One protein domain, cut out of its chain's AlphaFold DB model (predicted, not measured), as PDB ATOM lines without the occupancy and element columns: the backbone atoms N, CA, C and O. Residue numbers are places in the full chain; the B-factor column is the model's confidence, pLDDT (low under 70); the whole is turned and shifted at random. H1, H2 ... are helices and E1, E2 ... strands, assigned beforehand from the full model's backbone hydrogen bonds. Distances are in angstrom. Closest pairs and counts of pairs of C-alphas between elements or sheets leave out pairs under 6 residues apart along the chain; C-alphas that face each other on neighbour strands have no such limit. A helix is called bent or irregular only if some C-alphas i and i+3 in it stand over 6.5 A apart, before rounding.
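This is residues 8 to 43 and 75 to 106 of the 113 residues of the protein "Hypothetical protein" of Eucampia antarctica (UniProt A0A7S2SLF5). A long two-stranded hairpin, E1 and E2, makes the length, and near the start of E1 a small separate pair of strands, E3 and E4, lies beside it, with the short helix H2 in the loop between E3 and E4. The unnamed stretch of residues 32 to 43 runs away from the hairpin, and the short helix H1 follows the cut. The printed part has 68 residues with two named helices and four named strands, in the order E1, E2, H1, E3, H2, E4; both sheets are antiparallel. The class is mixed, helices and strands, with under half of the residues in named elements; the whole is loose, with a radius of gyration of the C-alphas of 14.4 A and spans of 43 by 33 by 21 A.

E1, residues 11 to 18, and E2, residues 24 to 31, form a hairpin, antiparallel at 157 degrees, with N 14 and O 28 2.9 A apart, within hydrogen-bond range. E3, residues 85 to 88, and E4, residues 100 to 102, are antiparallel neighbours at 153 degrees, with N 87 and O 101 at 2.9 A. The closest C-alphas of E1 and E3 are those of Cys 11 and Ala 87, 6.6 A apart. E2 and E4 are apart. H2, residues 91 to 96, is irregular: C-alphas 92 and 95 are 9.1 A apart; 0 of its 2 O i to N i+4 pairs and 2 of its 3 O i to N i+3 pairs are within range. H1, residues 75 to 78, is too short for an O i to N i+4 pair, and is apart from E1.

E1 begins at C-alpha 11 (12.784, 19.402, 11.676) and is 21.6 A long; E2 is 22.1 A and E3 10.7 A. E4 ends at C-alpha 102 (19.054, 9.251, 11.203).

The C-alphas farthest apart, Gly 21 and Ser 40, are 43.8 A apart. Residues 44 to 74 are not printed, with 17.3 A across the cut from C-alpha 43 to C-alpha 75. Of the links printed whole, none is long. pLDDT is under 70 at residues 35 to 43, 76, 80 and 82 to 83.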
ATOM      1  N   GLU A   8      19.632  15.404  18.917       84.06
ATOM      2  CA  GLU A   8      18.264  15.563  18.426       84.06
ATOM      3  C   GLU A   8      18.094  16.940  17.778       84.06
ATOM      4  O   GLU A   8      18.479  17.961  18.349       84.06
ATOM      5  N   ILE A   9      17.488  16.979  16.590       84.50
ATOM      6  CA  ILE A   9      17.151  18.224  15.897       84.50
ATOM      7  C   ILE A   9      15.673  18.230  15.533       84.50
ATOM      8  O   ILE A   9      15.158  17.320  14.877       84.50
ATOM      9  N   ARG A  10      14.994  19.332  15.865       84.44
ATOM     10  CA  ARG A  10      13.630  19.579  15.393       84.44
ATOM     11  C   ARG A  10      13.650  19.923  13.910       84.44
ATOM     12  O   ARG A  10      14.306  20.876  13.496       84.44
ATOM     13  N   CYS A  11      12.902  19.173  13.112       85.94
ATOM     14  CA  CYS A  11      12.784  19.402  11.676       85.94
ATOM     15  C   CYS A  11      11.328  19.656  11.286       85.94
ATOM     16  O   CYS A  11      10.406  19.134  11.911       85.94
ATOM     17  N   HIS A  12      11.114  20.429  10.226       85.88
ATOM     18  CA  HIS A  12       9.782  20.698   9.690       85.88
ATOM     19  C   HIS A  12       9.803  20.760   8.162       85.88
ATOM     20  O   HIS A  12      10.821  21.059   7.539       85.88
ATOM     21  N   MET A  13       8.657  20.475   7.545       87.81
ATOM     22  CA  MET A  13       8.458  20.690   6.110       87.81
ATOM     23  C   MET A  13       7.922  22.095   5.862       87.81
ATOM     24  O   MET A  13       6.890  22.458   6.433       87.81
ATOM     25  N   THR A  14       8.611  22.829   4.991       87.69
ATOM     26  CA  THR A  14       8.189  24.128   4.456       87.69
ATOM     27  C   THR A  14       7.629  23.929   3.053       87.69
ATOM     28  O   THR A  14       8.246  23.235   2.241       87.69
ATOM     29  N   PHE A  15       6.482  24.543   2.783       89.00
ATOM     30  CA  PHE A  15       5.817  24.529   1.484       89.00
ATOM     31  C   PHE A  15       5.922  25.925   0.884       89.00
ATOM     32  O   PHE A  15       5.629  26.904   1.564       89.00
ATOM     33  N   ASP A  16       6.383  26.004  -0.356       88.19
ATOM     34  CA  ASP A  16       6.650  27.258  -1.050       88.19
ATOM     35  C   ASP A  16       6.176  27.151  -2.505       88.19
ATOM     36  O   ASP A  16       6.213  26.069  -3.103       88.19
ATOM     37  N   ILE A  17       5.731  28.266  -3.078       88.56
ATOM     38  CA  ILE A  17       5.339  28.370  -4.484       88.56
ATOM     39  C   ILE A  17       6.321  29.326  -5.140       88.56
ATOM     40  O   ILE A  17       6.329  30.525  -4.873       88.56
ATOM     41  N   LYS A  18       7.166  28.786  -6.020       84.50
ATOM     42  CA  LYS A  18       8.121  29.613  -6.748       84.50
ATOM     43  C   LYS A  18       7.380  30.382  -7.844       84.50
ATOM     44  O   LYS A  18       6.718  29.776  -8.683       84.50
ATOM     45  N   MET A  19       7.541  31.702  -7.858       85.56
ATOM     46  CA  MET A  19       7.003  32.596  -8.891       85.56
ATOM     47  C   MET A  19       7.891  32.580 -10.147       85.56
ATOM     48  O   MET A  19       8.426  33.600 -10.560       85.56
ATOM     49  N   ASP A  20       8.115  31.402 -10.730       81.62
ATOM     50  CA  ASP A  20       8.954  31.199 -11.922       81.62
ATOM     51  C   ASP A  20       8.140  31.110 -13.226       81.62
ATOM     52  O   ASP A  20       8.575  30.502 -14.202       81.62
ATOM     53  N   GLY A  21       6.927  31.672 -13.234       81.62
ATOM     54  CA  GLY A  21       5.984  31.623 -14.361       81.62
ATOM     55  C   GLY A  21       5.228  30.295 -14.500       81.62
ATOM     56  O   GLY A  21       4.134  30.277 -15.052       81.62
ATOM     57  N   LYS A  22       5.752  29.196 -13.942       82.88
ATOM     58  CA  LYS A  22       5.096  27.872 -13.906       82.88
ATOM     59  C   LYS A  22       4.470  27.534 -12.548       82.88
ATOM     60  O   LYS A  22       3.923  26.446 -12.390       82.88
ATOM     61  N   PHE A  23       4.552  28.449 -11.577       83.62
ATOM     62  CA  PHE A  23       4.063  28.268 -10.204       83.62
ATOM     63  C   PHE A  23       4.532  26.947  -9.586       83.62
ATOM     64  O   PHE A  23       3.747  26.152  -9.058       83.62
ATOM     65  N   THR A  24       5.837  26.690  -9.668       87.25
ATOM     66  CA  THR A  24       6.398  25.424  -9.201       87.25
ATOM     67  C   THR A  24       6.206  25.273  -7.690       87.25
ATOM     68  O   THR A  24       6.797  26.011  -6.895       87.25
ATOM     69  N   ARG A  25       5.426  24.267  -7.280       88.69
ATOM     70  CA  ARG A  25       5.226  23.903  -5.870       88.69
ATOM     71  C   ARG A  25       6.453  23.160  -5.355       88.69
ATOM     72  O   ARG A  25       6.826  22.120  -5.895       88.69
ATOM     73  N   LYS A  26       7.092  23.685  -4.312       86.50
ATOM     74  CA  LYS A  26       8.286  23.096  -3.702       86.50
ATOM     75  C   LYS A  26       8.031  22.761  -2.244       86.50
ATOM     76  O   LYS A  26       7.506  23.566  -1.483       86.50
ATOM     77  N   VAL A  27       8.484  21.576  -1.855       87.88
ATOM     78  CA  VAL A  27       8.531  21.144  -0.459       87.88
ATOM     79  C   VAL A  27       9.988  21.022  -0.053       87.88
ATOM     80  O   VAL A  27      10.781  20.396  -0.753       87.88
ATOM     81  N   ARG A  28      10.356  21.640   1.069       85.50
ATOM     82  CA  ARG A  28      11.704  21.550   1.640       85.50
ATOM     83  C   ARG A  28      11.625  20.983   3.045       85.50
ATOM     84  O   ARG A  28      10.852  21.470   3.868       85.50
ATOM     85  N   PHE A  29      12.450  19.979   3.325       85.62
ATOM     86  CA  PHE A  29      12.669  19.491   4.680       85.62
ATOM     87  C   PHE A  29      13.790  20.305   5.325       85.62
ATOM     88  O   PHE A  29      14.913  20.331   4.823       85.62
ATOM     89  N   VAL A  30      13.455  21.016   6.397       84.81
ATOM     90  CA  VAL A  30      14.281  22.074   6.975       84.81
ATOM     91  C   VAL A  30      14.641  21.724   8.414       84.81
ATOM     92  O   VAL A  30      13.772  21.347   9.208       84.81
ATOM     93  N   ALA A  31      15.919  21.879   8.751       85.19
ATOM     94  CA  ALA A  31      16.423  21.765  10.110       85.19
ATOM     95  C   ALA A  31      16.112  23.029  10.916       85.19
ATOM     96  O   ALA A  31      16.279  24.152  10.435       85.19
ATOM     97  N   GLY A  32      15.752  22.866  12.184       80.50
ATOM     98  CA  GLY A  32      15.782  23.938  13.171       80.50
ATOM     99  C   GLY A  32      17.216  24.241  13.604       80.50
ATOM    100  O   GLY A  32      17.540  24.052  14.770       80.50
ATOM    101  N   GLY A  33      18.086  24.694  12.695       71.25
ATOM    102  CA  GLY A  33      19.523  24.878  12.955       71.25
ATOM    103  C   GLY A  33      19.866  25.809  14.128       71.25
ATOM    104  O   GLY A  33      20.964  25.741  14.669       71.25
ATOM    105  N   HIS A  34      18.934  26.644  14.598       71.50
ATOM    106  CA  HIS A  34      19.125  27.396  15.844       71.50
ATOM    107  C   HIS A  34      19.322  26.477  17.065       71.50
ATOM    108  O   HIS A  34      20.130  26.797  17.927       71.50
ATOM    109  N   THR A  35      18.660  25.314  17.079       69.31
ATOM    110  CA  THR A  35      18.708  24.321  18.171       69.31
ATOM    111  C   THR A  35      19.963  23.450  18.169       69.31
ATOM    112  O   THR A  35      20.202  22.729  19.131       69.31
ATOM    113  N   THR A  36      20.780  23.515  17.110       69.12
ATOM    114  CA  THR A  36      22.067  22.813  17.083       69.12
ATOM    115  C   THR A  36      23.151  23.660  17.721       69.12
ATOM    116  O   THR A  36      23.355  24.822  17.331       69.12
ATOM    117  N   GLU A  37      23.882  23.038  18.637       63.09
ATOM    118  CA  GLU A  37      25.140  23.568  19.139       63.09
ATOM    119  C   GLU A  37      26.192  23.490  18.022       63.09
ATOM    120  O   GLU A  37      26.408  22.420  17.431       63.09
ATOM    121  N   PRO A  38      26.818  24.619  17.656       59.59
ATOM    122  CA  PRO A  38      27.951  24.577  16.749       59.59
ATOM    123  C   PRO A  38      29.070  23.774  17.422       59.59
ATOM    124  O   PRO A  38      29.357  23.955  18.601       59.59
ATOM    125  N   SER A  39      29.726  22.881  16.675       56.41
ATOM    126  CA  SER A  39      30.977  22.301  17.182       56.41
ATOM    127  C   SER A  39      32.011  23.417  17.285       56.41
ATOM    128  O   SER A  39      32.004  24.315  16.440       56.41
ATOM    129  N   SER A  40      32.937  23.319  18.237       54.28
ATOM    130  CA  SER A  40      34.096  24.218  18.354       54.28
ATOM    131  C   SER A  40      34.899  24.340  17.049       54.28
ATOM    132  O   SER A  40      35.520  25.364  16.802       54.28
ATOM    133  N   SER A  41      34.816  23.334  16.172       53.12
ATOM    134  CA  SER A  41      35.388  23.309  14.823       53.12
ATOM    135  C   SER A  41      34.343  23.508  13.713       53.12
ATOM    136  O   SER A  41      34.376  22.806  12.703       53.12
ATOM    137  N   THR A  42      33.333  24.363  13.904       51.16
ATOM    138  CA  THR A  42      32.414  24.726  12.809       51.16
ATOM    139  C   THR A  42      33.187  25.574  11.812       51.16
ATOM    140  O   THR A  42      33.130  26.798  11.827       51.16
ATOM    141  N   THR A  43      33.973  24.911  10.979       47.53
ATOM    142  CA  THR A  43      34.661  25.552   9.882       47.53
ATOM    143  C   THR A  43      33.569  25.960   8.902       47.53
ATOM    144  O   THR A  43      32.922  25.113   8.289       47.53
ATOM    145  N   ALA A  75      23.322  21.512  -4.138       70.06
ATOM    146  CA  ALA A  75      24.659  21.201  -3.607       70.06
ATOM    147  C   ALA A  75      24.652  20.595  -2.184       70.06
ATOM    148  O   ALA A  75      25.315  19.595  -1.919       70.06
ATOM    149  N   TYR A  76      23.816  21.129  -1.289       66.00
ATOM    150  CA  TYR A  76      23.699  20.649   0.092       66.00
ATOM    151  C   TYR A  76      23.203  19.200   0.219       66.00
ATOM    152  O   TYR A  76      23.620  18.488   1.122       66.00
ATOM    153  N   LEU A  77      22.321  18.732  -0.671       71.81
ATOM    154  CA  LEU A  77      21.760  17.378  -0.571       71.81
ATOM    155  C   LEU A  77      22.772  16.299  -0.968       71.81
ATOM    156  O   LEU A  77      22.595  15.142  -0.590       71.81
ATOM    157  N   GLU A  78      23.818  16.664  -1.711       75.06
ATOM    158  CA  GLU A  78      24.872  15.732  -2.124       75.06
ATOM    159  C   GLU A  78      26.026  15.659  -1.121       75.06
ATOM    160  O   GLU A  78      26.773  14.683  -1.092       75.06
ATOM    161  N   ALA A  79      26.136  16.647  -0.232       72.00
ATOM    162  CA  ALA A  79      27.162  16.659   0.794       72.00
ATOM    163  C   ALA A  79      26.921  15.553   1.840       72.00
ATOM    164  O   ALA A  79      25.886  15.501   2.516       72.00
ATOM    165  N   SER A  80      27.924  14.685   2.000       67.94
ATOM    166  CA  SER A  80      27.966  13.696   3.079       67.94
ATOM    167  C   SER A  80      28.164  14.397   4.420       67.94
ATOM    168  O   SER A  80      29.076  15.212   4.574       67.94
ATOM    169  N   TYR A  81      27.340  14.067   5.414       71.00
ATOM    170  CA  TYR A  81      27.387  14.722   6.717       71.00
ATOM    171  C   TYR A  81      28.001  13.802   7.779       71.00
ATOM    172  O   TYR A  81      27.457  12.749   8.098       71.00
ATOM    173  N   ARG A  82      29.151  14.196   8.349       61.28
ATOM    174  CA  ARG A  82      29.890  13.375   9.335       61.28
ATOM    175  C   ARG A  82      29.292  13.391  10.744       61.28
ATOM    176  O   ARG A  82      29.623  12.529  11.556       61.28
ATOM    177  N   LYS A  83      28.462  14.383  11.072       65.50
ATOM    178  CA  LYS A  83      27.874  14.512  12.408       65.50
ATOM    179  C   LYS A  83      26.625  13.648  12.522       65.50
ATOM    180  O   LYS A  83      25.725  13.677  11.691       65.50
ATOM    181  N   GLN A  84      26.574  12.917  13.619       73.56
ATOM    182  CA  GLN A  84      25.491  12.019  13.966       73.56
ATOM    183  C   GLN A  84      24.308  12.837  14.508       73.56
ATOM    184  O   GLN A  84      24.288  13.226  15.671       73.56
ATOM    185  N   ILE A  85      23.340  13.157  13.646       78.88
ATOM    186  CA  ILE A  85      22.106  13.866  14.019       78.88
ATOM    187  C   ILE A  85      20.891  12.978  13.767       78.88
ATOM    188  O   ILE A  85      20.865  12.186  12.818       78.88
ATOM    189  N   TRP A  86      19.875  13.126  14.610       85.00
ATOM    190  CA  TRP A  86      18.616  12.411  14.459       85.00
ATOM    191  C   TRP A  86      17.422  13.341  14.656       85.00
ATOM    192  O   TRP A  86      17.520  14.393  15.285       85.00
ATOM    193  N   ALA A  87      16.289  12.965  14.074       86.31
ATOM    194  CA  ALA A  87      15.037  13.691  14.221       86.31
ATOM    195  C   ALA A  87      13.872  12.709  14.321       86.31
ATOM    196  O   ALA A  87      13.849  11.688  13.627       86.31
ATOM    197  N   LYS A  88      12.876  13.042  15.142       86.31
ATOM    198  CA  LYS A  88      11.612  12.311  15.157       86.31
ATOM    199  C   LYS A  88      10.773  12.697  13.941       86.31
ATOM    200  O   LYS A  88      10.635  13.873  13.599       86.31
ATOM    201  N   SER A  89      10.219  11.692  13.279       83.50
ATOM    202  CA  SER A  89       9.324  11.879  12.149       83.50
ATOM    203  C   SER A  89       8.015  12.529  12.592       83.50
ATOM    204  O   SER A  89       7.337  12.038  13.497       83.50
ATOM    205  N   GLY A  90       7.677  13.658  11.970       81.88
ATOM    206  CA  GLY A  90       6.446  14.389  12.257       81.88
ATOM    207  C   GLY A  90       5.203  13.727  11.647       81.88
ATOM    208  O   GLY A  90       5.317  12.831  10.812       81.88
ATOM    209  N   PRO A  91       3.999  14.228  11.971       82.31
ATOM    210  CA  PRO A  91       2.734  13.682  11.462       82.31
ATOM    211  C   PRO A  91       2.613  13.746   9.929       82.31
ATOM    212  O   PRO A  91       1.879  12.972   9.323       82.31
ATOM    213  N   LYS A  92       3.389  14.624   9.276       81.88
ATOM    214  CA  LYS A  92       3.437  14.781   7.813       81.88
ATOM    215  C   LYS A  92       3.985  13.554   7.062       81.88
ATOM    216  O   LYS A  92       3.876  13.514   5.845       81.88
ATOM    217  N   PHE A  93       4.572  12.578   7.758       80.69
ATOM    218  CA  PHE A  93       5.079  11.334   7.163       80.69
ATOM    219  C   PHE A  93       4.035  10.204   7.109       80.69
ATOM    220  O   PHE A  93       4.367   9.094   6.697       80.69
ATOM    221  N   GLY A  94       2.783  10.462   7.504       84.12
ATOM    222  CA  GLY A  94       1.701   9.478   7.421       84.12
ATOM    223  C   GLY A  94       1.991   8.239   8.270       84.12
ATOM    224  O   GLY A  94       2.241   8.357   9.469       84.12
ATOM    225  N   SER A  95       2.011   7.058   7.646       85.31
ATOM    226  CA  SER A  95       2.348   5.788   8.310       85.31
ATOM    227  C   SER A  95       3.762   5.761   8.896       85.31
ATOM    228  O   SER A  95       4.026   4.987   9.807       85.31
ATOM    229  N   GLY A  96       4.656   6.631   8.417       79.06
ATOM    230  CA  GLY A  96       6.004   6.833   8.941       79.06
ATOM    231  C   GLY A  96       6.099   7.878  10.054       79.06
ATOM    232  O   GLY A  96       7.199   8.360  10.329       79.06
ATOM    233  N   ALA A  97       4.994   8.289  10.683       82.06
ATOM    234  CA  ALA A  97       5.018   9.210  11.818       82.06
ATOM    235  C   ALA A  97       5.627   8.559  13.075       82.06
ATOM    236  O   ALA A  97       5.505   7.360  13.297       82.06
ATOM    237  N   ASN A  98       6.277   9.362  13.922       82.69
ATOM    238  CA  ASN A  98       6.915   8.950  15.181       82.69
ATOM    239  C   ASN A  98       8.141   8.026  15.083       82.69
ATOM    240  O   ASN A  98       8.703   7.679  16.121       82.69
ATOM    241  N   PHE A  99       8.621   7.703  13.883       85.12
ATOM    242  CA  PHE A  99       9.875   6.968  13.709       85.12
ATOM    243  C   PHE A  99      11.104   7.841  13.982       85.12
ATOM    244  O   PHE A  99      11.101   9.054  13.746       85.12
ATOM    245  N   VAL A 100      12.177   7.207  14.456       85.81
ATOM    246  CA  VAL A 100      13.494   7.834  14.607       85.81
ATOM    247  C   VAL A 100      14.191   7.825  13.249       85.81
ATOM    248  O   VAL A 100      14.463   6.763  12.698       85.81
ATOM    249  N   MET A 101      14.487   9.008  12.709       84.94
ATOM    250  CA  MET A 101      15.245   9.157  11.468       84.94
ATOM    251  C   MET A 101      16.673   9.601  11.759       84.94
ATOM    252  O   MET A 101      16.885  10.645  12.377       84.94
ATOM    253  N   ILE A 102      17.643   8.857  11.236       84.31
ATOM    254  CA  ILE A 102      19.054   9.251  11.203       84.31
ATOM    255  C   ILE A 102      19.316   9.979   9.881       84.31
ATOM    256  O   ILE A 102      18.793   9.581   8.840       84.31
ATOM    257  N   LYS A 103      20.080  11.076   9.909       77.25
ATOM    258  CA  LYS A 103      20.444  11.810   8.688       77.25
ATOM    259  C   LYS A 103      21.840  11.425   8.216       77.25
ATOM    260  O   LYS A 103      22.795  11.548   8.973       77.25
ATOM    261  N   GLU A 104      21.935  11.029   6.953       76.56
ATOM    262  CA  GLU A 104      23.206  10.723   6.273       76.56
ATOM    263  C   GLU A 104      23.718  11.899   5.421       76.56
ATOM    264  O   GLU A 104      24.915  12.032   5.169       76.56
ATOM    265  N   ARG A 105      22.803  12.781   5.000       77.56
ATOM    266  CA  ARG A 105      23.062  13.936   4.129       77.56
ATOM    267  C   ARG A 105      22.673  15.240   4.817       77.56
ATOM    268  O   ARG A 105      21.815  15.247   5.709       77.56
ATOM    269  N   VAL A 106      23.288  16.341   4.388       75.50
ATOM    270  CA  VAL A 106      22.966  17.675   4.907       75.50
ATOM    271  C   VAL A 106      21.546  18.069   4.488       75.50
ATOM    272  O   VAL A 106      21.079  17.791   3.384       75.50
TER     273      VAL A 106